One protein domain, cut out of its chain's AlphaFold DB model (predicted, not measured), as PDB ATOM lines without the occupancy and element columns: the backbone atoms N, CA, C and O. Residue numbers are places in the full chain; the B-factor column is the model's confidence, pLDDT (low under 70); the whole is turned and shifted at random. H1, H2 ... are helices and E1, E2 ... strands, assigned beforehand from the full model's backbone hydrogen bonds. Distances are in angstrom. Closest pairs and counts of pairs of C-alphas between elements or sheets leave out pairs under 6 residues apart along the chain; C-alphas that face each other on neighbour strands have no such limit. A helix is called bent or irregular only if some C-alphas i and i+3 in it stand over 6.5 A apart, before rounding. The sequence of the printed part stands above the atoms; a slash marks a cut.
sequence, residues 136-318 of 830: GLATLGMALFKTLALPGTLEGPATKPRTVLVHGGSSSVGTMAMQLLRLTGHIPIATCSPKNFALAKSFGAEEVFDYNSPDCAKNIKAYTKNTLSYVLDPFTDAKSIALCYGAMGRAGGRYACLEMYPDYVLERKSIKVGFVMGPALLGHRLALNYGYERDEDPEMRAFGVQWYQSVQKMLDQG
ATOM      1  N   GLY A 136     -59.059 -31.095  18.542       87.00
ATOM      2  CA  GLY A 136     -58.220 -29.910  18.377       87.00
ATOM      3  C   GLY A 136     -57.990 -29.176  19.698       87.00
ATOM      4  O   GLY A 136     -56.850 -28.850  20.026       87.00
ATOM      5  N   LEU A 137     -59.046 -28.964  20.484       92.81
ATOM      6  CA  LEU A 137     -58.985 -28.307  21.791       92.81
ATOM      7  C   LEU A 137     -58.165 -29.103  22.802       92.81
ATOM      8  O   LEU A 137     -57.347 -28.511  23.511       92.81
ATOM      9  N   ALA A 138     -58.339 -30.426  22.849       92.75
ATOM     10  CA  ALA A 138     -57.561 -31.274  23.743       92.75
ATOM     11  C   ALA A 138     -56.065 -31.213  23.396       92.75
ATOM     12  O   ALA A 138     -55.216 -30.897  24.235       92.75
ATOM     13  N   THR A 139     -55.764 -31.410  22.111       94.25
ATOM     14  CA  THR A 139     -54.408 -31.345  21.564       94.25
ATOM     15  C   THR A 139     -53.745 -29.989  21.823       94.25
ATOM     16  O   THR A 139     -52.587 -29.933  22.235       94.25
ATOM     17  N   LEU A 140     -54.459 -28.878  21.621       96.69
ATOM     18  CA  LEU A 140     -53.900 -27.537  21.804       96.69
ATOM     19  C   LEU A 140     -53.684 -27.175  23.275       96.69
ATOM     20  O   LEU A 140     -52.672 -26.548  23.581       96.69
ATOM     21  N   GLY A 141     -54.553 -27.614  24.190       95.94
ATOM     22  CA  GLY A 141     -54.317 -27.462  25.629       95.94
ATOM     23  C   GLY A 141     -52.986 -28.096  26.050       95.94
ATOM     24  O   GLY A 141     -52.136 -27.446  26.665       95.94
ATOM     25  N   MET A 142     -52.735 -29.336  25.625       96.75
ATOM     26  CA  MET A 142     -51.457 -30.011  25.882       96.75
ATOM     27  C   MET A 142     -50.282 -29.319  25.184       96.75
ATOM     28  O   MET A 142     -49.253 -29.048  25.811       96.75
ATOM     29  N   ALA A 143     -50.421 -29.010  23.893       97.44
ATOM     30  CA  ALA A 143     -49.343 -28.433  23.102       97.44
ATOM     31  C   ALA A 143     -48.872 -27.092  23.675       97.44
ATOM     32  O   ALA A 143     -47.671 -26.882  23.838       97.44
ATOM     33  N   LEU A 144     -49.802 -26.199  24.022       97.94
ATOM     34  CA  LEU A 144     -49.475 -24.863  24.512       97.94
ATOM     35  C   LEU A 144     -48.905 -24.899  25.940       97.94
ATOM     36  O   LEU A 144     -47.883 -24.258  26.200       97.94
ATOM     37  N   PHE A 145     -49.499 -25.677  26.849       96.88
ATOM     38  CA  PHE A 145     -49.174 -25.582  28.280       96.88
ATOM     39  C   PHE A 145     -48.270 -26.692  28.813       96.88
ATOM     40  O   PHE A 145     -47.487 -26.442  29.727       96.88
ATOM     41  N   LYS A 146     -48.313 -27.901  28.247       95.25
ATOM     42  CA  LYS A 146     -47.472 -29.024  28.700       95.25
ATOM     43  C   LYS A 146     -46.202 -29.147  27.864       95.25
ATOM     44  O   LYS A 146     -45.107 -29.262  28.413       95.25
ATOM     45  N   THR A 147     -46.313 -29.022  26.543       95.81
ATOM     46  CA  THR A 147     -45.158 -29.144  25.641       95.81
ATOM     47  C   THR A 147     -44.398 -27.829  25.480       95.81
ATOM     48  O   THR A 147     -43.203 -27.744  25.792       95.81
ATOM     49  N   LEU A 148     -45.075 -26.771  25.027       97.81
ATOM     50  CA  LEU A 148     -44.459 -25.453  24.861       97.81
ATOM     51  C   LEU A 148     -44.265 -24.721  26.191       97.81
ATOM     52  O   LEU A 148     -43.421 -23.828  26.249       97.81
ATOM     53  N   ALA A 149     -44.967 -25.136  27.252       97.12
ATOM     54  CA  ALA A 149     -44.901 -24.534  28.586       97.12
ATOM     55  C   ALA A 149     -45.027 -23.002  28.534       97.12
ATOM     56  O   ALA A 149     -44.222 -22.265  29.115       97.12
ATOM     57  N   LEU A 150     -45.996 -22.532  27.751       98.00
ATOM     58  CA  LEU A 150     -46.299 -21.117  27.623       98.00
ATOM     59  C   LEU A 150     -46.903 -20.591  28.937       98.00
ATOM     60  O   LEU A 150     -47.703 -21.292  29.558       98.00
ATOM     61  N   PRO A 151     -46.502 -19.392  29.402       96.38
ATOM     62  CA  PRO A 151     -47.072 -18.798  30.604       96.38
ATOM     63  C   PRO A 151     -48.476 -18.236  30.339       96.38
ATOM     64  O   PRO A 151     -48.807 -17.890  29.212       96.38
ATOM     65  N   GLY A 152     -49.253 -18.041  31.403       95.50
ATOM     66  CA  GLY A 152     -50.619 -17.518  31.322       95.50
ATOM     67  C   GLY A 152     -51.672 -18.612  31.144       95.50
ATOM     68  O   GLY A 152     -51.354 -19.784  30.965       95.50
ATOM     69  N   THR A 153     -52.937 -18.219  31.236       96.00
ATOM     70  CA  THR A 153     -54.130 -19.061  31.054       96.00
ATOM     71  C   THR A 153     -55.190 -18.280  30.266       96.00
ATOM     72  O   THR A 153     -54.963 -17.122  29.908       96.00
ATOM     73  N   LEU A 154     -56.339 -18.893  29.961       95.81
ATOM     74  CA  LEU A 154     -57.434 -18.207  29.256       95.81
ATOM     75  C   LEU A 154     -58.064 -17.089  30.104       95.81
ATOM     76  O   LEU A 154     -58.474 -16.063  29.565       95.81
ATOM     77  N   GLU A 155     -58.117 -17.264  31.423       95.62
ATOM     78  CA  GLU A 155     -58.620 -16.261  32.369       95.62
ATOM     79  C   GLU A 155     -57.530 -15.335  32.917       95.62
ATOM     80  O   GLU A 155     -57.832 -14.225  33.351       95.62
ATOM     81  N   GLY A 156     -56.267 -15.767  32.883       95.88
ATOM     82  CA  GLY A 156     -55.102 -14.997  33.319       95.88
ATOM     83  C   GLY A 156     -54.049 -14.891  32.216       95.88
ATOM     84  O   GLY A 156     -53.033 -15.588  32.295       95.88
ATOM     85  N   PRO A 157     -54.253 -14.041  31.192       96.62
ATOM     86  CA  PRO A 157     -53.331 -13.923  30.066       96.62
ATOM     87  C   PRO A 157     -51.921 -13.503  30.502       96.62
ATOM     88  O   PRO A 157     -51.734 -12.768  31.474       96.62
ATOM     89  N   ALA A 158     -50.904 -13.936  29.759       97.25
ATOM     90  CA  ALA A 158     -49.518 -13.612  30.060       97.25
ATOM     91  C   ALA A 158     -49.239 -12.103  29.974       97.25
ATOM     92  O   ALA A 158     -49.499 -11.456  28.964       97.25
ATOM     93  N   THR A 159     -48.575 -11.562  30.997       95.62
ATOM     94  CA  THR A 159     -48.118 -10.159  31.016       95.62
ATOM     95  C   THR A 159     -46.880  -9.915  30.151       95.62
ATOM     96  O   THR A 159     -46.582  -8.779  29.793       95.62
ATOM     97  N   LYS A 160     -46.142 -10.979  29.805       96.50
ATOM     98  CA  LYS A 160     -44.976 -10.943  28.909       96.50
ATOM     99  C   LYS A 160     -45.230 -11.848  27.698       96.50
ATOM    100  O   LYS A 160     -44.951 -13.050  27.784       96.50
ATOM    101  N   PRO A 161     -45.742 -11.296  26.583       96.56
ATOM    102  CA  PRO A 161     -46.083 -12.076  25.402       96.56
ATOM    103  C   PRO A 161     -44.893 -12.833  24.811       96.56
ATOM    104  O   PRO A 161     -43.762 -12.340  24.786       96.56
ATOM    105  N   ARG A 162     -45.156 -14.037  24.296       97.88
ATOM    106  CA  ARG A 162     -44.202 -14.831  23.514       97.88
ATOM    107  C   ARG A 162     -44.658 -14.893  22.063       97.88
ATOM    108  O   ARG A 162     -45.849 -15.028  21.794       97.88
ATOM    109  N   THR A 163     -43.708 -14.811  21.136       98.56
ATOM    110  CA  THR A 163     -43.976 -15.071  19.719       98.56
ATOM    111  C   THR A 163     -43.953 -16.572  19.471       98.56
ATOM    112  O   THR A 163     -42.968 -17.235  19.807       98.56
ATOM    113  N   VAL A 164     -45.025 -17.096  18.880       98.75
ATOM    114  CA  VAL A 164     -45.193 -18.525  18.590       98.75
ATOM    115  C   VAL A 164     -45.466 -18.698  17.104       98.75
ATOM    116  O   VAL A 164     -46.398 -18.100  16.571       98.75
ATOM    117  N   LEU A 165     -44.655 -19.511  16.429       98.81
ATOM    118  CA  LEU A 165     -44.903 -19.883  15.041       98.81
ATOM    119  C   LEU A 165     -45.890 -21.046  14.983       98.81
ATOM    120  O   LEU A 165     -45.612 -22.116  15.516       98.81
ATOM    121  N   VAL A 166     -47.008 -20.848  14.291       98.69
ATOM    122  CA  VAL A 166     -47.993 -21.884  13.972       98.69
ATOM    123  C   VAL A 166     -47.796 -22.310  12.518       98.69
ATOM    124  O   VAL A 166     -48.117 -21.564  11.581       98.69
ATOM    125  N   HIS A 167     -47.239 -23.502  12.299       97.88
ATOM    126  CA  HIS A 167     -47.118 -24.036  10.945       97.88
ATOM    127  C   HIS A 167     -48.491 -24.453  10.402       97.88
ATOM    128  O   HIS A 167     -49.283 -25.085  11.094       97.88
ATOM    129  N   GLY A 168     -48.804 -24.066   9.163       94.38
ATOM    130  CA  GLY A 168     -50.109 -24.340   8.559       94.38
ATOM    131  C   GLY A 168     -51.268 -23.614   9.253       94.38
ATOM    132  O   GLY A 168     -52.297 -24.220   9.546       94.38
ATOM    133  N   GLY A 169     -51.135 -22.304   9.473       95.44
ATOM    134  CA  GLY A 169     -52.119 -21.466  10.177       95.44
ATOM    135  C   GLY A 169     -53.505 -21.388   9.527       95.44
ATOM    136  O   GLY A 169     -54.446 -20.925  10.154       95.44
ATOM    137  N   SER A 170     -53.659 -21.865   8.289       94.06
ATOM    138  CA  SER A 170     -54.962 -21.992   7.623       94.06
ATOM    139  C   SER A 170     -55.607 -23.374   7.771       94.06
ATOM    140  O   SER A 170     -56.525 -23.678   7.018       94.06
ATOM    141  N   SER A 171     -55.078 -24.251   8.622       92.12
ATOM    142  CA  SER A 171     -55.724 -25.521   8.992       92.12
ATOM    143  C   SER A 171     -56.695 -25.308  10.155       92.12
ATOM    144  O   SER A 171     -56.603 -24.283  10.828       92.12
ATOM    145  N   SER A 172     -57.582 -26.269  10.431       90.50
ATOM    146  CA  SER A 172     -58.487 -26.218  11.590       90.50
ATOM    147  C   SER A 172     -57.722 -26.049  12.909       90.50
ATOM    148  O   SER A 172     -57.996 -25.118  13.670       90.50
ATOM    149  N   VAL A 173     -56.679 -26.862  13.116       92.81
ATOM    150  CA  VAL A 173     -55.757 -26.751  14.260       92.81
ATOM    151  C   VAL A 173     -55.074 -25.386  14.279       92.81
ATOM    152  O   VAL A 173     -55.038 -24.733  15.318       92.81
ATOM    153  N   GLY A 174     -54.568 -24.920  13.134       95.31
ATOM    154  CA  GLY A 174     -53.887 -23.632  13.030       95.31
ATOM    155  C   GLY A 174     -54.785 -22.450  13.398       95.31
ATOM    156  O   GLY A 174     -54.394 -21.608  14.205       95.31
ATOM    157  N   THR A 175     -56.008 -22.402  12.867       96.31
ATOM    158  CA  THR A 175     -56.970 -21.332  13.168       96.31
ATOM    159  C   THR A 175     -57.416 -21.334  14.625       96.31
ATOM    160  O   THR A 175     -57.597 -20.264  15.201       96.31
ATOM    161  N   MET A 176     -57.554 -22.505  15.251       96.50
ATOM    162  CA  MET A 176     -57.867 -22.586  16.680       96.50
ATOM    163  C   MET A 176     -56.662 -22.178  17.543       96.50
ATOM    164  O   MET A 176     -56.803 -21.375  18.462       96.50
ATOM    165  N   ALA A 177     -55.456 -22.641  17.202       97.75
ATOM    166  CA  ALA A 177     -54.228 -22.315  17.928       97.75
ATOM    167  C   ALA A 177     -53.987 -20.805  18.017       97.75
ATOM    168  O   ALA A 177     -53.625 -20.296  19.074       97.75
ATOM    169  N   MET A 178     -54.204 -20.075  16.921       98.31
ATOM    170  CA  MET A 178     -53.993 -18.625  16.892       98.31
ATOM    171  C   MET A 178     -54.989 -17.867  17.775       98.31
ATOM    172  O   MET A 178     -54.580 -16.930  18.463       98.31
ATOM    173  N   GLN A 179     -56.252 -18.305  17.829       97.69
ATOM    174  CA  GLN A 179     -57.249 -17.744  18.747       97.69
ATOM    175  C   GLN A 179     -56.821 -17.953  20.206       97.69
ATOM    176  O   GLN A 179     -56.757 -16.994  20.974       97.69
ATOM    177  N   LEU A 180     -56.438 -19.180  20.572       98.06
ATOM    178  CA  LEU A 180     -55.992 -19.506  21.932       98.06
ATOM    179  C   LEU A 180     -54.704 -18.765  22.316       98.06
ATOM    180  O   LEU A 180     -54.578 -18.280  23.441       98.06
ATOM    181  N   LEU A 181     -53.760 -18.606  21.387       98.56
ATOM    182  CA  LEU A 181     -52.543 -17.825  21.616       98.56
ATOM    183  C   LEU A 181     -52.864 -16.354  21.899       98.56
ATOM    184  O   LEU A 181     -52.287 -15.778  22.815       98.56
ATOM    185  N   ARG A 182     -53.812 -15.743  21.179       98.31
ATOM    186  CA  ARG A 182     -54.240 -14.367  21.480       98.31
ATOM    187  C   ARG A 182     -54.912 -14.267  22.844       98.31
ATOM    188  O   ARG A 182     -54.558 -13.383  23.619       98.31
ATOM    189  N   LEU A 183     -55.826 -15.187  23.153       98.06
ATOM    190  CA  LEU A 183     -56.541 -15.209  24.434       98.06
ATOM    191  C   LEU A 183     -55.605 -15.401  25.632       98.06
ATOM    192  O   LEU A 183     -55.848 -14.836  26.689       98.06
ATOM    193  N   THR A 184     -54.501 -16.124  25.454       98.12
ATOM    194  CA  THR A 184     -53.486 -16.354  26.496       98.12
ATOM    195  C   THR A 184     -52.414 -15.259  26.562       98.12
ATOM    196  O   THR A 184     -51.481 -15.351  27.356       98.12
ATOM    197  N   GLY A 185     -52.542 -14.182  25.777       97.88
ATOM    198  CA  GLY A 185     -51.622 -13.039  25.805       97.88
ATOM    199  C   GLY A 185     -50.343 -13.249  24.989       97.88
ATOM    200  O   GLY A 185     -49.285 -12.712  25.321       97.88
ATOM    201  N   HIS A 186     -50.389 -14.061  23.935       98.62
ATOM    202  CA  HIS A 186     -49.258 -14.367  23.059       98.62
ATOM    203  C   HIS A 186     -49.458 -13.873  21.626       98.62
ATOM    204  O   HIS A 186     -50.536 -13.438  21.220       98.62
ATOM    205  N   ILE A 187     -48.368 -13.897  20.857       98.56
ATOM    206  CA  ILE A 187     -48.299 -13.343  19.503       98.56
ATOM    207  C   ILE A 187     -48.124 -14.503  18.514       98.56
ATOM    208  O   ILE A 187     -46.993 -14.954  18.298       98.56
ATOM    209  N   PRO A 188     -49.209 -15.022  17.917       98.69
ATOM    210  CA  PRO A 188     -49.101 -16.011  16.858       98.69
ATOM    211  C   PRO A 188     -48.556 -15.370  15.578       98.69
ATOM    212  O   PRO A 188     -49.112 -14.399  15.073       98.69
ATOM    213  N   ILE A 189     -47.514 -15.956  15.006       98.81
ATOM    214  CA  ILE A 189     -47.181 -15.800  13.586       98.81
ATOM    215  C   ILE A 189     -47.473 -17.121  12.888       98.81
ATOM    216  O   ILE A 189     -47.405 -18.182  13.508       98.81
ATOM    217  N   ALA A 190     -47.804 -17.087  11.606       98.69
ATOM    218  CA  ALA A 190     -48.288 -18.267  10.908       98.69
ATOM    219  C   ALA A 190     -47.575 -18.501   9.586       98.69
ATOM    220  O   ALA A 190     -47.017 -17.593   8.975       98.69
ATOM    221  N   THR A 191     -47.656 -19.734   9.102       98.31
ATOM    222  CA  THR A 191     -47.337 -20.038   7.705       98.31
ATOM    223  C   THR A 191     -48.528 -20.689   7.021       98.31
ATOM    224  O   THR A 191     -49.155 -21.586   7.581       98.31
ATOM    225  N   CYS A 192     -48.869 -20.259   5.812       93.56
ATOM    226  CA  CYS A 192     -49.871 -20.910   4.962       93.56
ATOM    227  C   CYS A 192     -49.634 -20.520   3.494       93.56
ATOM    228  O   CYS A 192     -48.653 -19.852   3.194       93.56
ATOM    229  N   SER A 193     -50.476 -20.957   2.555       91.62
ATOM    230  CA  SER A 193     -50.390 -20.450   1.176       91.62
ATOM    231  C   SER A 193     -50.965 -19.027   1.080       91.62
ATOM    232  O   SER A 193     -51.940 -18.757   1.785       91.62
ATOM    233  N   PRO A 194     -50.477 -18.158   0.169       93.88
ATOM    234  CA  PRO A 194     -50.868 -16.743   0.085       93.88
ATOM    235  C   PRO A 194     -52.378 -16.497   0.045       93.88
ATOM    236  O   PRO A 194     -52.894 -15.629   0.745       93.88
ATOM    237  N   LYS A 195     -53.113 -17.341  -0.690       94.19
ATOM    238  CA  LYS A 195     -54.581 -17.285  -0.780       94.19
ATOM    239  C   LYS A 195     -55.310 -17.375   0.570       94.19
ATOM    240  O   LYS A 195     -56.454 -16.955   0.669       94.19
ATOM    241  N   ASN A 196     -54.658 -17.911   1.603       95.06
ATOM    242  CA  ASN A 196     -55.217 -18.082   2.942       95.06
ATOM    243  C   ASN A 196     -54.655 -17.075   3.964       95.06
ATOM    244  O   ASN A 196     -54.910 -17.227   5.158       95.06
ATOM    245  N   PHE A 197     -53.889 -16.063   3.543       97.69
ATOM    246  CA  PHE A 197     -53.314 -15.080   4.470       97.69
ATOM    247  C   PHE A 197     -54.397 -14.281   5.188       97.69
ATOM    248  O   PHE A 197     -54.353 -14.154   6.410       97.69
ATOM    249  N   ALA A 198     -55.397 -13.805   4.442       97.81
ATOM    250  CA  ALA A 198     -56.534 -13.086   5.007       97.81
ATOM    251  C   ALA A 198     -57.273 -13.940   6.048       97.81
ATOM    252  O   ALA A 198     -57.577 -13.459   7.138       97.81
ATOM    253  N   LEU A 199     -57.466 -15.232   5.753       96.62
ATOM    254  CA  LEU A 199     -58.048 -16.177   6.700       96.62
ATOM    255  C   LEU A 199     -57.196 -16.262   7.972       96.62
ATOM    256  O   LEU A 199     -57.707 -16.013   9.057       96.62
ATOM    257  N   ALA A 200     -55.897 -16.542   7.861       97.62
ATOM    258  CA  ALA A 200     -55.027 -16.678   9.029       97.62
ATOM    259  C   ALA A 200     -54.972 -15.399   9.890       97.62
ATOM    260  O   ALA A 200     -55.091 -15.486  11.114       97.62
ATOM    261  N   LYS A 201     -54.884 -14.211   9.271       98.31
ATOM    262  CA  LYS A 201     -54.937 -12.919   9.981       98.31
ATOM    263  C   LYS A 201     -56.277 -12.719  10.689       98.31
ATOM    264  O   LYS A 201     -56.296 -12.337  11.854       98.31
ATOM    265  N   SER A 202     -57.391 -13.084  10.051       97.88
ATOM    266  CA  SER A 202     -58.721 -13.006  10.677       97.88
ATOM    267  C   SER A 202     -58.893 -13.929  11.894       97.88
ATOM    268  O   SER A 202     -59.770 -13.695  12.719       97.88
ATOM    269  N   PHE A 203     -58.070 -14.972  12.024       97.56
ATOM    270  CA  PHE A 203     -58.038 -15.880  13.176       97.56
ATOM    271  C   PHE A 203     -56.932 -15.540  14.185       97.56
ATOM    272  O   PHE A 203     -56.701 -16.282  15.136       97.56
ATOM    273  N   GLY A 204     -56.271 -14.396  14.003       97.62
ATOM    274  CA  GLY A 204     -55.384 -13.811  14.994       97.62
ATOM    275  C   GLY A 204     -53.911 -13.796  14.615       97.62
ATOM    276  O   GLY A 204     -53.148 -13.256  15.407       97.62
ATOM    277  N   ALA A 205     -53.482 -14.317  13.458       98.50
ATOM    278  CA  ALA A 205     -52.078 -14.211  13.047       98.50
ATOM    279  C   ALA A 205     -51.618 -12.743  13.007       98.50
ATOM    280  O   ALA A 205     -52.241 -11.917  12.346       98.50
ATOM    281  N   GLU A 206     -50.515 -12.435  13.685       98.56
ATOM    282  CA  GLU A 206     -49.823 -11.144  13.602       98.56
ATOM    283  C   GLU A 206     -49.221 -10.957  12.212       98.56
ATOM    284  O   GLU A 206     -49.466  -9.968  11.529       98.56
ATOM    285  N   GLU A 207     -48.479 -11.970  11.769       98.50
ATOM    286  CA  GLU A 207     -47.889 -12.012  10.443       98.50
ATOM    287  C   GLU A 207     -48.006 -13.413   9.852       98.50
ATOM    288  O   GLU A 207     -48.025 -14.414  10.581       98.50
ATOM    289  N   VAL A 208     -48.111 -13.480   8.525       98.69
ATOM    290  CA  VAL A 208     -48.288 -14.733   7.789       98.69
ATOM    291  C   VAL A 208     -47.252 -14.842   6.680       98.69
ATOM    292  O   VAL A 208     -47.094 -13.938   5.865       98.69
ATOM    293  N   PHE A 209     -46.568 -15.981   6.632       98.44
ATOM    294  CA  PHE A 209     -45.505 -16.257   5.670       98.44
ATOM    295  C   PHE A 209     -45.913 -17.378   4.710       98.44
ATOM    296  O   PHE A 209     -46.575 -18.344   5.103       98.44
ATOM    297  N   ASP A 210     -45.505 -17.274   3.445       96.38
ATOM    298  CA  ASP A 210     -45.782 -18.317   2.457       96.38
ATOM    299  C   ASP A 210     -44.856 -19.508   2.687       96.38
ATOM    300  O   ASP A 210     -43.668 -19.426   2.382       96.38
ATOM    301  N   TYR A 211     -45.391 -20.636   3.163       88.00
ATOM    302  CA  TYR A 211     -44.571 -21.837   3.372       88.00
ATOM    303  C   TYR A 211     -43.977 -22.411   2.077       88.00
ATOM    304  O   TYR A 211     -43.122 -23.296   2.142       88.00
ATOM    305  N   ASN A 212     -44.475 -22.012   0.900       83.88
ATOM    306  CA  ASN A 212     -43.924 -22.449  -0.383       83.88
ATOM    307  C   ASN A 212     -42.719 -21.613  -0.807       83.88
ATOM    308  O   ASN A 212     -41.957 -22.060  -1.661       83.88
ATOM    309  N   SER A 213     -42.529 -20.437  -0.206       88.31
ATOM    310  CA  SER A 213     -41.364 -19.608  -0.475       88.31
ATOM    311  C   SER A 213     -40.098 -20.302   0.047       88.31
ATOM    312  O   SER A 213     -40.057 -20.678   1.224       88.31
ATOM    313  N   PRO A 214     -39.037 -20.436  -0.771       85.38
ATOM    314  CA  PRO A 214     -37.758 -20.975  -0.307       85.38
ATOM    315  C   PRO A 214     -37.125 -20.099   0.788       85.38
ATOM    316  O   PRO A 214     -36.392 -20.601   1.637       85.38
ATOM    317  N   ASP A 215     -37.470 -18.809   0.827       91.56
ATOM    318  CA  ASP A 215     -37.002 -17.852   1.830       91.56
ATOM    319  C   ASP A 215     -37.898 -17.781   3.076       91.56
ATOM    320  O   ASP A 215     -37.614 -17.003   3.986       91.56
ATOM    321  N   CYS A 216     -38.960 -18.588   3.178       95.50
ATOM    322  CA  CYS A 216     -39.927 -18.508   4.280       95.50
ATOM    323  C   CYS A 216     -39.254 -18.515   5.664       95.50
ATOM    324  O   CYS A 216     -39.490 -17.631   6.487       95.50
ATOM    325  N   ALA A 217     -38.363 -19.477   5.913       96.50
ATOM    326  CA  ALA A 217     -37.643 -19.590   7.181       96.50
ATOM    327  C   ALA A 217     -36.737 -18.376   7.463       96.50
ATOM    328  O   ALA A 217     -36.655 -17.899   8.598       96.50
ATOM    329  N   LYS A 218     -36.082 -17.844   6.425       96.62
ATOM    330  CA  LYS A 218     -35.233 -16.649   6.505       96.62
ATOM    331  C   LYS A 218     -36.064 -15.405   6.821       96.62
ATOM    332  O   LYS A 218     -35.662 -14.617   7.674       96.62
ATOM    333  N   ASN A 219     -37.230 -15.270   6.200       97.56
ATOM    334  CA  ASN A 219     -38.155 -14.161   6.426       97.56
ATOM    335  C   ASN A 219     -38.712 -14.186   7.853       97.56
ATOM    336  O   ASN A 219     -38.716 -13.156   8.522       97.56
ATOM    337  N   ILE A 220     -39.070 -15.368   8.367       98.56
ATOM    338  CA  ILE A 220     -39.482 -15.530   9.769       98.56
ATOM    339  C   ILE A 220     -38.336 -15.160  10.719       98.56
ATOM    340  O   ILE A 220     -38.549 -14.446  11.702       98.56
ATOM    341  N   LYS A 221     -37.100 -15.587  10.434       97.25
ATOM    342  CA  LYS A 221     -35.925 -15.187  11.224       97.25
ATOM    343  C   LYS A 221     -35.697 -13.684  11.202       97.25
ATOM    344  O   LYS A 221     -35.437 -13.114  12.254       97.25
ATOM    345  N   ALA A 222     -35.788 -13.044  10.041       97.56
ATOM    346  CA  ALA A 222     -35.629 -11.600   9.927       97.56
ATOM    347  C   ALA A 222     -36.704 -10.864  10.741       97.56
ATOM    348  O   ALA A 222     -36.370 -10.029  11.580       97.56
ATOM    349  N   TYR A 223     -37.971 -11.258  10.575       98.25
ATOM    350  CA  TYR A 223     -39.107 -10.693  11.304       98.25
ATOM    351  C   TYR A 223     -38.952 -10.833  12.825       98.25
ATOM    352  O   TYR A 223     -39.097  -9.874  13.576       98.25
ATOM    353  N   THR A 224     -38.573 -12.026  13.285       97.56
ATOM    354  CA  THR A 224     -38.378 -12.325  14.712       97.56
ATOM    355  C   THR A 224     -37.003 -11.914  15.234       97.56
ATOM    356  O   THR A 224     -36.644 -12.276  16.355       97.56
ATOM    357  N   LYS A 225     -36.184 -11.212  14.439       96.94
ATOM    358  CA  LYS A 225     -34.799 -10.838  14.779       96.94
ATOM    359  C   LYS A 225     -33.968 -12.028  15.285       96.94
ATOM    360  O   LYS A 225     -33.126 -11.891  16.167       96.94
ATOM    361  N   ASN A 226     -34.221 -13.212  14.722       96.19
ATOM    362  CA  ASN A 226     -33.582 -14.488  15.043       96.19
ATOM    363  C   ASN A 226     -33.783 -14.935  16.510       96.19
ATOM    364  O   ASN A 226     -32.946 -15.653  17.064       96.19
ATOM    365  N   THR A 227     -34.899 -14.529  17.127       96.69
ATOM    366  CA  THR A 227     -35.261 -14.836  18.526       96.69
ATOM    367  C   THR A 227     -36.454 -15.787  18.676       96.69
ATOM    368  O   THR A 227     -36.892 -16.038  19.794       96.69
ATOM    369  N   LEU A 228     -36.989 -16.345  17.580       98.38
ATOM    370  CA  LEU A 228     -38.105 -17.295  17.650       98.38
ATOM    371  C   LEU A 228     -37.733 -18.545  18.467       98.38
ATOM    372  O   LEU A 228     -36.842 -19.298  18.068       98.38
ATOM    373  N   SER A 229     -38.465 -18.786  19.558       97.50
ATOM    374  CA  SER A 229     -38.218 -19.899  20.488       97.50
ATOM    375  C   SER A 229     -39.389 -20.866  20.657       97.50
ATOM    376  O   SER A 229     -39.223 -21.871  21.337       97.50
ATOM    377  N   TYR A 230     -40.553 -20.608  20.063       98.69
ATOM    378  CA  TYR A 230     -41.729 -21.464  20.229       98.69
ATOM    379  C   TYR A 230     -42.346 -21.773  18.873       98.69
ATOM    380  O   TYR A 230     -42.650 -20.858  18.103       98.69
ATOM    381  N   VAL A 231     -42.521 -23.059  18.588       98.50
ATOM    382  CA  VAL A 231     -43.125 -23.531  17.342       98.50
ATOM    383  C   VAL A 231     -44.151 -24.613  17.637       98.50
ATOM    384  O   VAL A 231     -43.848 -25.576  18.337       98.50
ATOM    385  N   LEU A 232     -45.339 -24.464  17.064       98.44
ATOM    386  CA  LEU A 232     -46.338 -25.513  16.935       98.44
ATOM    387  C   LEU A 232     -46.345 -25.995  15.484       98.44
ATOM    388  O   LEU A 232     -46.649 -25.217  14.575       98.44
ATOM    389  N   ASP A 233     -46.043 -27.273  15.278       96.06
ATOM    390  CA  ASP A 233     -46.089 -27.926  13.973       96.06
ATOM    391  C   ASP A 233     -47.098 -29.087  13.960       96.06
ATOM    392  O   ASP A 233     -46.781 -30.204  14.374       96.06
ATOM    393  N   PRO A 234     -48.320 -28.849  13.453       90.44
ATOM    394  CA  PRO A 234     -49.339 -29.884  13.323       90.44
ATOM    395  C   PRO A 234     -49.037 -30.987  12.303       90.44
ATOM    396  O   PRO A 234     -49.689 -32.026  12.344       90.44
ATOM    397  N   PHE A 235     -48.114 -30.766  11.362       86.69
ATOM    398  CA  PHE A 235     -47.865 -31.695  10.254       86.69
ATOM    399  C   PHE A 235     -46.686 -32.618  10.549       86.69
ATOM    400  O   PHE A 235     -46.787 -33.814  10.288       86.69
ATOM    401  N   THR A 236     -45.603 -32.074  11.117       85.88
ATOM    402  CA  THR A 236     -44.404 -32.821  11.547       85.88
ATOM    403  C   THR A 236     -43.840 -33.759  10.466       85.88
ATOM    404  O   THR A 236     -43.324 -34.840  10.736       85.88
ATOM    405  N   ASP A 237     -43.919 -33.339   9.203       79.19
ATOM    406  CA  ASP A 237     -43.217 -33.969   8.087       79.19
ATOM    407  C   ASP A 237     -41.832 -33.331   7.865       79.19
ATOM    408  O   ASP A 237     -41.543 -32.235   8.346       79.19
ATOM    409  N   ALA A 238     -40.965 -33.980   7.084       78.50
ATOM    410  CA  ALA A 238     -39.601 -33.493   6.854       78.50
ATOM    411  C   ALA A 238     -39.531 -32.044   6.323       78.50
ATOM    412  O   ALA A 238     -38.590 -31.318   6.647       78.50
ATOM    413  N   LYS A 239     -40.518 -31.598   5.527       83.25
ATOM    414  CA  LYS A 239     -40.549 -30.237   4.970       83.25
ATOM    415  C   LYS A 239     -40.934 -29.221   6.043       83.25
ATOM    416  O   LYS A 239     -40.273 -28.189   6.161       83.25
ATOM    417  N   SER A 240     -41.983 -29.511   6.809       88.94
ATOM    418  CA  SER A 240     -42.428 -28.682   7.933       88.94
ATOM    419  C   SER A 240     -41.347 -28.571   9.010       88.94
ATOM    420  O   SER A 240     -40.997 -27.452   9.383       88.94
ATOM    421  N   ILE A 241     -40.701 -29.683   9.382       89.25
ATOM    422  CA  ILE A 241     -39.577 -29.704  10.329       89.25
ATOM    423  C   ILE A 241     -38.430 -28.836   9.816       89.25
ATOM    424  O   ILE A 241     -37.984 -27.945  10.536       89.25
ATOM    425  N   ALA A 242     -37.982 -29.025   8.569       88.50
ATOM    426  CA  ALA A 242     -36.880 -28.245   8.003       88.50
ATOM    427  C   ALA A 242     -37.177 -26.736   7.986       88.50
ATOM    428  O   ALA A 242     -36.325 -25.931   8.371       88.50
ATOM    429  N   LEU A 243     -38.392 -26.344   7.590       93.94
ATOM    430  CA  LEU A 243     -38.830 -24.948   7.597       93.94
ATOM    431  C   LEU A 243     -38.841 -24.386   9.020       93.94
ATOM    432  O   LEU A 243     -38.254 -23.333   9.275       93.94
ATOM    433  N   CYS A 244     -39.482 -25.086   9.951       95.12
ATOM    434  CA  CYS A 244     -39.639 -24.648  11.330       95.12
ATOM    435  C   CYS A 244     -38.296 -24.576  12.069       95.12
ATOM    436  O   CYS A 244     -37.981 -23.551  12.674       95.12
ATOM    437  N   TYR A 245     -37.450 -25.602  11.958       92.81
ATOM    438  CA  TYR A 245     -36.084 -25.599  12.498       92.81
ATOM    439  C   TYR A 245     -35.237 -24.499  11.864       92.81
ATOM    440  O   TYR A 245     -34.452 -23.835  12.552       92.81
ATOM    441  N   GLY A 246     -35.408 -24.291  10.558       93.62
ATOM    442  CA  GLY A 246     -34.795 -23.207   9.811       93.62
ATOM    443  C   GLY A 246     -35.250 -21.829  10.283       93.62
ATOM    444  O   GLY A 246     -34.462 -20.892  10.195       93.62
ATOM    445  N   ALA A 247     -36.468 -21.693  10.811       96.88
ATOM    446  CA  ALA A 247     -37.030 -20.446  11.327       96.88
ATOM    447  C   ALA A 247     -36.650 -20.170  12.795       96.88
ATOM    448  O   ALA A 247     -36.540 -19.011  13.194       96.88
ATOM    449  N   MET A 248     -36.411 -21.209  13.602       96.94
ATOM    450  CA  MET A 248     -36.061 -21.049  15.018       96.94
ATOM    451  C   MET A 248     -34.705 -20.364  15.220       96.94
ATOM    452  O   MET A 248     -33.707 -20.681  14.553       96.94
ATOM    453  N   GLY A 249     -34.667 -19.463  16.203       95.38
ATOM    454  CA  GLY A 249     -33.499 -18.678  16.588       95.38
ATOM    455  C   GLY A 249     -32.321 -19.528  17.065       95.38
ATOM    456  O   GLY A 249     -32.468 -20.704  17.402       95.38
ATOM    457  N   ARG A 250     -31.117 -18.941  17.104       91.06
ATOM    458  CA  ARG A 250     -29.871 -19.664  17.459       91.06
ATOM    459  C   ARG A 250     -29.883 -20.249  18.873       91.06
ATOM    460  O   ARG A 250     -29.350 -21.333  19.063       91.06
ATOM    461  N   ALA A 251     -30.532 -19.570  19.821       92.81
ATOM    462  CA  ALA A 251     -30.666 -20.031  21.205       92.81
ATOM    463  C   ALA A 251     -31.551 -21.287  21.357       92.81
ATOM    464  O   ALA A 251     -31.582 -21.886  22.426       92.81
ATOM    465  N   GLY A 252     -32.254 -21.699  20.295       94.19
ATOM    466  CA  GLY A 252     -33.188 -22.815  20.341       94.19
ATOM    467  C   GLY A 252     -34.503 -22.437  21.020       94.19
ATOM    468  O   GLY A 252     -34.964 -21.296  20.913       94.19
ATOM    469  N   GLY A 253     -35.139 -23.408  21.672       96.31
ATOM    470  CA  GLY A 253     -36.464 -23.214  22.251       96.31
ATOM    471  C   GLY A 253     -37.261 -24.503  22.385       96.31
ATOM    472  O   GLY A 253     -36.684 -25.565  22.602       96.31
ATOM    473  N   ARG A 254     -38.585 -24.408  22.273       97.69
ATOM    474  CA  ARG A 254     -39.521 -25.528  22.378       97.69
ATOM    475  C   ARG A 254     -40.293 -25.721  21.079       97.69
ATOM    476  O   ARG A 254     -40.722 -24.754  20.449       97.69
ATOM    477  N   TYR A 255     -40.472 -26.980  20.716       96.50
ATOM    478  CA  TYR A 255     -41.136 -27.409  19.497       96.50
ATOM    479  C   TYR A 255     -42.199 -28.445  19.849       96.50
ATOM    480  O   TYR A 255     -41.873 -29.503  20.389       96.50
ATOM    481  N   ALA A 256     -43.459 -28.131  19.570       97.12
ATOM    482  CA  ALA A 256     -44.570 -29.054  19.741       97.12
ATOM    483  C   ALA A 256     -44.923 -29.688  18.399       97.12
ATOM    484  O   ALA A 256     -45.217 -28.979  17.436       97.12
ATOM    485  N   CYS A 257     -44.919 -31.015  18.370       92.75
ATOM    486  CA  CYS A 257     -45.340 -31.821  17.231       92.75
ATOM    487  C   CYS A 257     -46.588 -32.620  17.582       92.75
ATOM    488  O   CYS A 257     -46.777 -33.027  18.732       92.75
ATOM    489  N   LEU A 258     -47.432 -32.832  16.577       91.12
ATOM    490  CA  LEU A 258     -48.705 -33.546  16.714       91.12
ATOM    491  C   LEU A 258     -48.685 -34.908  16.003       91.12
ATOM    492  O   LEU A 258     -49.728 -35.512  15.775       91.12
ATOM    493  N   GLU A 259     -47.500 -35.368  15.606       86.31
ATOM    494  CA  GLU A 259     -47.290 -36.614  14.880       86.31
ATOM    495  C   GLU A 259     -45.897 -37.170  15.208       86.31
ATOM    496  O   GLU A 259     -44.970 -36.394  15.466       86.31
ATOM    497  N   MET A 260     -45.739 -38.500  15.202       78.06
ATOM    498  CA  MET A 260     -44.419 -39.111  15.404       78.06
ATOM    499  C   MET A 260     -43.481 -38.816  14.235       78.06
ATOM    500  O   MET A 260     -43.875 -38.797  13.069       78.06
ATOM    501  N   TYR A 261     -42.203 -38.657  14.559       72.19
ATOM    502  CA  TYR A 261     -41.148 -38.290  13.625       72.19
ATOM    503  C   TYR A 261     -39.930 -39.214  13.795       72.19
ATOM    504  O   TYR A 261     -39.733 -39.783  14.868       72.19
ATOM    505  N   PRO A 262     -39.081 -39.371  12.762       57.44
ATOM    506  CA  PRO A 262     -37.827 -40.109  12.901       57.44
ATOM    507  C   PRO A 262     -36.804 -39.337  13.748       57.44
ATOM    508  O   PRO A 262     -36.568 -38.160  13.503       57.44
ATOM    509  N   ASP A 263     -36.104 -39.983  14.679       62.84
ATOM    510  CA  ASP A 263     -35.161 -39.282  15.573       62.84
ATOM    511  C   ASP A 263     -34.038 -38.520  14.840       62.84
ATOM    512  O   ASP A 263     -33.558 -37.490  15.314       62.84
ATOM    513  N   TYR A 264     -33.644 -38.981  13.648       58.78
ATOM    514  CA  TYR A 264     -32.550 -38.380  12.879       58.78
ATOM    515  C   TYR A 264     -32.867 -36.990  12.306       58.78
ATOM    516  O   TYR A 264     -31.941 -36.294  11.903       58.78
ATOM    517  N   VAL A 265     -34.135 -36.560  12.253       59.12
ATOM    518  CA  VAL A 265     -34.474 -35.215  11.742       59.12
ATOM    519  C   VAL A 265     -34.316 -34.110  12.794       59.12
ATOM    520  O   VAL A 265     -34.411 -32.928  12.462       59.12
ATOM    521  N   LEU A 266     -34.027 -34.457  14.053       68.19
ATOM    522  CA  LEU A 266     -33.886 -33.505  15.158       68.19
ATOM    523  C   LEU A 266     -32.419 -33.266  15.545       68.19
ATOM    524  O   LEU A 266     -31.972 -33.579  16.646       68.19
ATOM    525  N   GLU A 267     -31.648 -32.649  14.655       69.44
ATOM    526  CA  GLU A 267     -30.194 -32.488  14.842       69.44
ATOM    527  C   GLU A 267     -29.806 -31.386  15.859       69.44
ATOM    528  O   GLU A 267     -28.686 -31.344  16.374       69.44
ATOM    529  N   ARG A 268     -30.730 -30.468  16.184       86.12
ATOM    530  CA  ARG A 268     -30.465 -29.297  17.041       86.12
ATOM    531  C   ARG A 268     -30.825 -29.553  18.507       86.12
ATOM    532  O   ARG A 268     -31.918 -29.203  18.940       86.12
ATOM    533  N   LYS A 269     -29.855 -30.012  19.307       85.88
ATOM    534  CA  LYS A 269     -30.003 -30.242  20.768       85.88
ATOM    535  C   LYS A 269     -30.514 -29.036  21.576       85.88
ATOM    536  O   LYS A 269     -31.056 -29.211  22.660       85.88
ATOM    537  N   SER A 270     -30.349 -27.813  21.068       91.19
ATOM    538  CA  SER A 270     -30.888 -26.589  21.683       91.19
ATOM    539  C   SER A 270     -32.422 -26.485  21.613       91.19
ATOM    540  O   SER A 270     -33.007 -25.605  22.240       91.19
ATOM    541  N   ILE A 271     -33.082 -27.312  20.796       93.88
ATOM    542  CA  ILE A 271     -34.537 -27.343  20.638       93.88
ATOM    543  C   ILE A 271     -35.079 -28.528  21.440       93.88
ATOM    544  O   ILE A 271     -34.758 -29.678  21.159       93.88
ATOM    545  N   LYS A 272     -35.915 -28.239  22.439       94.38
ATOM    546  CA  LYS A 272     -36.660 -29.242  23.199       94.38
ATOM    547  C   LYS A 272     -37.925 -29.602  22.430       94.38
ATOM    548  O   LYS A 272     -38.821 -28.768  22.294       94.38
ATOM    549  N   VAL A 273     -37.980 -30.827  21.933       92.19
ATOM    550  CA  VAL A 273     -39.130 -31.345  21.192       92.19
ATOM    551  C   VAL A 273     -40.052 -32.089  22.145       92.19
ATOM    552  O   VAL A 273     -39.577 -32.820  23.010       92.19
ATOM    553  N   GLY A 274     -41.362 -31.899  22.000       92.00
ATOM    554  CA  GLY A 274     -42.347 -32.751  22.654       92.00
ATOM    555  C   GLY A 274     -43.462 -33.152  21.702       92.00
ATOM    556  O   GLY A 274     -43.971 -32.325  20.939       92.00
ATOM    557  N   PHE A 275     -43.815 -34.431  21.770       92.00
ATOM    558  CA  PHE A 275     -44.884 -35.046  20.999       92.00
ATOM    559  C   PHE A 275     -46.189 -35.050  21.798       92.00
ATOM    560  O   PHE A 275     -46.235 -35.507  22.942       92.00
ATOM    561  N   VAL A 276     -47.245 -34.522  21.184       93.50
ATOM    562  CA  VAL A 276     -48.581 -34.413  21.770       93.50
ATOM    563  C   VAL A 276     -49.487 -35.483  21.180       93.50
ATOM    564  O   VAL A 276     -49.715 -35.504  19.973       93.50
ATOM    565  N   MET A 277     -50.055 -36.313  22.055       91.06
ATOM    566  CA  MET A 277     -51.111 -37.258  21.706       91.06
ATOM    567  C   MET A 277     -52.422 -36.793  22.342       91.06
ATOM    568  O   MET A 277     -52.597 -36.931  23.547       91.06
ATOM    569  N   GLY A 278     -53.321 -36.210  21.542       90.94
ATOM    570  CA  GLY A 278     -54.530 -35.519  22.016       90.94
ATOM    571  C   GLY A 278     -55.393 -36.304  23.020       90.94
ATOM    572  O   GLY A 278     -55.704 -35.752  24.075       90.94
ATOM    573  N   PRO A 279     -55.726 -37.587  22.759       92.31
ATOM    574  CA  PRO A 279     -56.509 -38.410  23.685       92.31
ATOM    575  C   PRO A 279     -55.898 -38.577  25.084       92.31
ATOM    576  O   PRO A 279     -56.625 -38.867  26.028       92.31
ATOM    577  N   ALA A 280     -54.590 -38.345  25.253       94.31
ATOM    578  CA  ALA A 280     -53.933 -38.459  26.555       94.31
ATOM    579  C   ALA A 280     -54.415 -37.394  27.554       94.31
ATOM    580  O   ALA A 280     -54.235 -37.564  28.755       94.31
ATOM    581  N   LEU A 281     -55.059 -36.314  27.085       95.25
ATOM    582  CA  LEU A 281     -55.644 -35.303  27.967       95.25
ATOM    583  C   LEU A 281     -56.738 -35.881  28.884       95.25
ATOM    584  O   LEU A 281     -56.928 -35.386  29.991       95.25
ATOM    585  N   LEU A 282     -57.433 -36.935  28.445       92.81
ATOM    586  CA  LEU A 282     -58.465 -37.601  29.246       92.81
ATOM    587  C   LEU A 282     -57.878 -38.299  30.490       92.81
ATOM    588  O   LEU A 282     -58.618 -38.678  31.397       92.81
ATOM    589  N   GLY A 283     -56.551 -38.476  30.518       94.06
ATOM    590  CA  GLY A 283     -55.789 -39.144  31.570       94.06
ATOM    591  C   GLY A 283     -55.978 -40.654  31.627       94.06
ATOM    592  O   GLY A 283     -55.363 -41.301  32.462       94.06
ATOM    593  N   HIS A 284     -56.775 -41.233  30.731       93.50
ATOM    594  CA  HIS A 284     -56.869 -42.680  30.578       93.50
ATOM    595  C   HIS A 284     -55.627 -43.241  29.898       93.50
ATOM    596  O   HIS A 284     -55.008 -42.591  29.050       93.50
ATOM    597  N   ARG A 285     -55.321 -44.503  30.199       95.38
ATOM    598  CA  ARG A 285     -54.303 -45.261  29.473       95.38
ATOM    599  C   ARG A 285     -54.620 -45.291  27.973       95.38
ATOM    600  O   ARG A 285     -55.727 -45.645  27.573       95.38
ATOM    601  N   LEU A 286     -53.623 -45.008  27.137       93.62
ATOM    602  CA  LEU A 286     -53.686 -45.214  25.690       93.62
ATOM    603  C   LEU A 286     -52.918 -46.489  25.335       93.62
ATOM    604  O   LEU A 286     -51.688 -46.484  25.297       93.62
ATOM    605  N   ALA A 287     -53.633 -47.581  25.060       90.56
ATOM    606  CA  ALA A 287     -53.038 -48.851  24.626       90.56
ATOM    607  C   ALA A 287     -52.790 -48.883  23.107       90.56
ATOM    608  O   ALA A 287     -53.276 -49.761  22.398       90.56
ATOM    609  N   LEU A 288     -52.065 -47.880  22.612       85.12
ATOM    610  CA  LEU A 288     -51.582 -47.820  21.231       85.12
ATOM    611  C   LEU A 288     -50.163 -48.409  21.150       85.12
ATOM    612  O   LEU A 288     -49.641 -48.903  22.142       85.12
ATOM    613  N   ASN A 289     -49.544 -48.380  19.969       76.12
ATOM    614  CA  ASN A 289     -48.188 -48.897  19.744       76.12
ATOM    615  C   ASN A 289     -47.280 -47.815  19.137       76.12
ATOM    616  O   ASN A 289     -47.724 -46.708  18.843       76.12
ATOM    617  N   TYR A 290     -46.018 -48.154  18.858       73.75
ATOM    618  CA  TYR A 290     -45.082 -47.328  18.077       73.75
ATOM    619  C   TYR A 290     -44.758 -45.948  18.691       73.75
ATOM    620  O   TYR A 290     -44.474 -45.001  17.952       73.75
ATOM    621  N   GLY A 291     -44.787 -45.820  20.022       78.81
ATOM    622  CA  GLY A 291     -44.492 -44.579  20.750       78.81
ATOM    623  C   GLY A 291     -45.714 -43.684  20.998       78.81
ATOM    624  O   GLY A 291     -45.577 -42.573  21.525       78.81
ATOM    625  N   TYR A 292     -46.912 -44.147  20.631       87.06
ATOM    626  CA  TYR A 292     -48.184 -43.458  20.883       87.06
ATOM    627  C   TYR A 292     -48.837 -43.892  22.193       87.06
ATOM    628  O   TYR A 292     -49.737 -43.206  22.676       87.06
ATOM    629  N   GLU A 293     -48.376 -44.996  22.780       88.00
ATOM    630  CA  GLU A 293     -48.812 -45.472  24.083       88.00
ATOM    631  C   GLU A 293     -48.591 -44.426  25.178       88.00
ATOM    632  O   GLU A 293     -47.593 -43.699  25.191       88.00
ATOM    633  N   ARG A 294     -49.538 -44.340  26.109       93.19
ATOM    634  CA  ARG A 294     -49.449 -43.496  27.304       93.19
ATOM    635  C   ARG A 294     -50.021 -44.263  28.483       93.19
ATOM    636  O   ARG A 294     -51.057 -44.915  28.339       93.19
ATOM    637  N   ASP A 295     -49.352 -44.180  29.622       95.19
ATOM    638  CA  ASP A 295     -49.903 -44.673  30.879       95.19
ATOM    639  C   ASP A 295     -51.048 -43.771  31.352       95.19
ATOM    640  O   ASP A 295     -51.230 -42.657  30.857       95.19
ATOM    641  N   GLU A 296     -51.845 -44.288  32.282       96.00
ATOM    642  CA  GLU A 296     -52.864 -43.496  32.963       96.00
ATOM    643  C   GLU A 296     -52.207 -42.331  33.718       96.00
ATOM    644  O   GLU A 296     -51.180 -42.502  34.378       96.00
ATOM    645  N   ASP A 297     -52.794 -41.141  33.611       97.12
ATOM    646  CA  ASP A 297     -52.254 -39.898  34.159       97.12
ATOM    647  C   ASP A 297     -53.380 -39.053  34.790       97.12
ATOM    648  O   ASP A 297     -54.010 -38.217  34.124       97.12
ATOM    649  N   PRO A 298     -53.642 -39.246  36.096       96.62
ATOM    650  CA  PRO A 298     -54.646 -38.476  36.827       96.62
ATOM    651  C   PRO A 298     -54.350 -36.970  36.879       96.62
ATOM    652  O   PRO A 298     -55.281 -36.162  36.938       96.62
ATOM    653  N   GLU A 299     -53.077 -36.560  36.832       96.88
ATOM    654  CA  GLU A 299     -52.706 -35.140  36.823       96.88
ATOM    655  C   GLU A 299     -53.033 -34.494  35.474       96.88
ATOM    656  O   GLU A 299     -53.513 -33.353  35.418       96.88
ATOM    657  N   MET A 300     -52.812 -35.223  34.376       96.81
ATOM    658  CA  MET A 300     -53.233 -34.789  33.046       96.81
ATOM    659  C   MET A 300     -54.751 -34.687  32.957       96.81
ATOM    660  O   MET A 300     -55.238 -33.677  32.445       96.81
ATOM    661  N   ARG A 301     -55.490 -35.657  33.519       96.31
ATOM    662  CA  ARG A 301     -56.957 -35.581  33.616       96.31
ATOM    663  C   ARG A 301     -57.390 -34.321  34.354       96.31
ATOM    664  O   ARG A 301     -58.168 -33.543  33.814       96.31
ATOM    665  N   ALA A 302     -56.855 -34.081  35.553       97.50
ATOM    666  CA  ALA A 302     -57.207 -32.915  36.364       97.50
ATOM    667  C   ALA A 302     -56.943 -31.595  35.620       97.50
ATOM    668  O   ALA A 302     -57.773 -30.682  35.638       97.50
ATOM    669  N   PHE A 303     -55.817 -31.507  34.907       97.44
ATOM    670  CA  PHE A 303     -55.533 -30.382  34.018       97.44
ATOM    671  C   PHE A 303     -56.549 -30.281  32.869       97.44
ATOM    672  O   PHE A 303     -57.022 -29.186  32.569       97.44
ATOM    673  N   GLY A 304     -56.895 -31.400  32.237       96.25
ATOM    674  CA  GLY A 304     -57.875 -31.477  31.160       96.25
ATOM    675  C   GLY A 304     -59.263 -30.990  31.570       96.25
ATOM    676  O   GLY A 304     -59.854 -30.186  30.853       96.25
ATOM    677  N   VAL A 305     -59.741 -31.384  32.751       96.12
ATOM    678  CA  VAL A 305     -61.022 -30.917  33.307       96.12
ATOM    679  C   VAL A 305     -61.009 -29.397  33.495       96.12
ATOM    680  O   VAL A 305     -61.909 -28.698  33.025       96.12
ATOM    681  N   GLN A 306     -59.954 -28.847  34.107       96.94
ATOM    682  CA  GLN A 306     -59.806 -27.392  34.267       96.94
ATOM    683  C   GLN A 306     -59.718 -26.666  32.918       96.94
ATOM    684  O   GLN A 306     -60.291 -25.586  32.738       96.94
ATOM    685  N   TRP A 307     -59.017 -27.259  31.950       96.75
ATOM    686  CA  TRP A 307     -58.897 -26.730  30.597       96.75
ATOM    687  C   TRP A 307     -60.261 -26.628  29.911       96.75
ATOM    688  O   TRP A 307     -60.608 -25.558  29.413       96.75
ATOM    689  N   TYR A 308     -61.069 -27.690  29.945       95.94
ATOM    690  CA  TYR A 308     -62.403 -27.703  29.337       95.94
ATOM    691  C   TYR A 308     -63.369 -26.724  30.012       95.94
ATOM    692  O   TYR A 308     -64.097 -26.016  29.318       95.94
ATOM    693  N   GLN A 309     -63.310 -26.573  31.339       96.06
ATOM    694  CA  GLN A 309     -64.066 -25.532  32.051       96.06
ATOM    695  C   GLN A 309     -63.684 -24.118  31.585       96.06
ATOM    696  O   GLN A 309     -64.545 -23.254  31.410       96.06
ATOM    697  N   SER A 310     -62.392 -23.873  31.362       97.06
ATOM    698  CA  SER A 310     -61.886 -22.581  30.883       97.06
ATOM    699  C   SER A 310     -62.318 -22.316  29.436       97.06
ATOM    700  O   SER A 310     -62.749 -21.211  29.096       97.06
ATOM    701  N   VAL A 311     -62.267 -23.345  28.583       96.38
ATOM    702  CA  VAL A 311     -62.753 -23.290  27.196       96.38
ATOM    703  C   VAL A 311     -64.256 -23.022  27.149       96.38
ATOM    704  O   VAL A 311     -64.670 -22.163  26.371       96.38
ATOM    705  N   GLN A 312     -65.060 -23.666  28.006       95.94
ATOM    706  CA  GLN A 312     -66.502 -23.410  28.093       95.94
ATOM    707  C   GLN A 312     -66.786 -21.927  28.343       95.94
ATOM    708  O   GLN A 312     -67.558 -21.325  27.606       95.94
ATOM    709  N   LYS A 313     -66.089 -21.290  29.295       96.31
ATOM    710  CA  LYS A 313     -66.253 -19.847  29.551       96.31
ATOM    711  C   LYS A 313     -65.916 -18.995  28.326       96.31
ATOM    712  O   LYS A 313     -66.572 -17.985  28.086       96.31
ATOM    713  N   MET A 314     -64.880 -19.357  27.564       95.88
ATOM    714  CA  MET A 314     -64.527 -18.628  26.338       95.88
ATOM    715  C   MET A 314     -65.583 -18.812  25.245       95.88
ATOM    716  O   MET A 314     -65.866 -17.866  24.507       95.88
ATOM    717  N   LEU A 315     -66.176 -20.003  25.157       93.69
ATOM    718  CA  LEU A 315     -67.263 -20.308  24.234       93.69
ATOM    719  C   LEU A 315     -68.541 -19.537  24.600       93.69
ATOM    720  O   LEU A 315     -69.124 -18.893  23.731       93.69
ATOM    721  N   ASP A 316     -68.907 -19.505  25.885       93.94
ATOM    722  CA  ASP A 316     -70.059 -18.750  26.407       93.94
ATOM    723  C   ASP A 316     -69.922 -17.241  26.149       93.94
ATOM    724  O   ASP A 316     -70.901 -16.546  25.886       93.94
ATOM    725  N   GLN A 317     -68.689 -16.729  26.180       94.56
ATOM    726  CA  GLN A 317     -68.364 -15.331  25.871       94.56
ATOM    727  C   GLN A 317     -68.273 -15.040  24.363       94.56
ATOM    728  O   GLN A 317     -67.979 -13.905  23.986       94.56
ATOM    729  N   GLY A 318     -68.462 -16.039  23.494       93.44
ATOM    730  CA  GLY A 318     -68.348 -15.887  22.040       93.44
ATOM    731  C   GLY A 318     -66.929 -15.568  21.553       93.44
ATOM    732  O   GLY A 318     -66.757 -14.995  20.478       93.44
TER     733      GLY A 318
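Overview. This is residues 136 to 318 of the 830 residues of the protein "PKS_ER domain-containing protein" of Monosporascus sp. MG133 (UniProt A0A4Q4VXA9). A strongly twisted sheet of six parallel strands forms the core, with helices H1, H2 and H3 over one face and H4 and H5 over the other. Beyond H1, away from the sheet, short H6 packs on H1, and after a long link, residues 283 to 297, the long helix H7 packs on H6 and makes the far side of the domain. The printed part has 183 residues, with seven named helices and six named strands in the order H1, E1, H2, E2, H3, E3, H4, E4, H5, E5, E6, H6, H7. The sheet runs E3, E2, E1, E4, E5, E6, and the class is mixed, helices and strands. The whole is compact, with a radius of gyration of the C-alphas of 15.9 A and spans of 44 by 41 by 29 A.

Along the chain. H1, residues 136 to 147, begins at C-alpha 136 at (-58.220, -29.910, 18.377) and is 15.0 A long. E1 is residues 163 to 167, H2 is residues 172 to 183, 17.0 A long, and E2 is residues 187 to 192, 16.5 A long. H3 is residues 194 to 202 and is irregular: C-alphas 195 and 198 are 7.4 A apart. E3 is residues 207 to 210, H4 residues 216 to 223, and E4 residues 230 to 233, with C-alpha 230 at (-41.729, -21.464, 20.229). H5 is residues 238 to 247, E5 residues 253 to 257, E6 residues 271 to 275 and H6 residues 278 to 282. H7, residues 298 to 316, is 27.1 A long and ends at C-alpha 316 at (-70.059, -18.750, 26.407).

Arrangement. In the sheet, E3 and E6 are the edge strands. Its neighbours are parallel, with N 190 and O 207 2.9 A apart for E3 and E2, N 166 and O 189 2.8 A for E2 and E1, N 232 and O 165 2.8 A for E1 and E4, N 233 and O 256 2.9 A for E4 and E5, and N 272 and O 253 2.8 A for E5 and E6. There are three layers, helices on both faces of the sheet. E1, H2, E2, then E2, H3, E3, and E4, H5, E5 are strand-helix-strand units, two parallel neighbour strands with a helix between, with right-handed crossovers. E3, H4, E4 is a split unit, with E2 and E1 between its strands, also right-handed. H2 lies over E2 and E1 at a height over the sheet of 9.2 A. H4 and H5 touch at a shallow tilt of 19 degrees, the same way, closest at the C-alphas of Ala 217 and Ala 247, 4.3 A. H1, the hub, touches three helices. With residues 136 to 140 alone it touches H2, closest at the C-alphas of Gly 136 and Val 173, 5.7 A. It touches H6, closest at the C-alphas of Thr 139 and Gly 278, 4.2 A. It only just touches H7, with 3 pairs of C-alphas within 8 A, closest at Gly 141 and Trp 307, 6.8 A. H6 and H7 touch, with the C-alphas of Leu 282 and Arg 301 closest at 5.0 A; neither is on the sheet. In H4, H5 and H7 every O i to N i+4 pair is within hydrogen-bond range; it is 7 of 8 in H1 and H2, 3 of 5 in H3, and 0 of 1 in H6, where 2 of 2 O i to N i+3 pairs are.

Size, cuts and confidence. The C-alphas of Tyr 264 and Gln 317 are the two farthest apart, at 44.5 A. The printed part has no cut. The links H1 to E1, E5 to E6 and H6 to H7 are long. The mean pLDDT of the printed part is 93.2, and residues 262 to 267 are under 70.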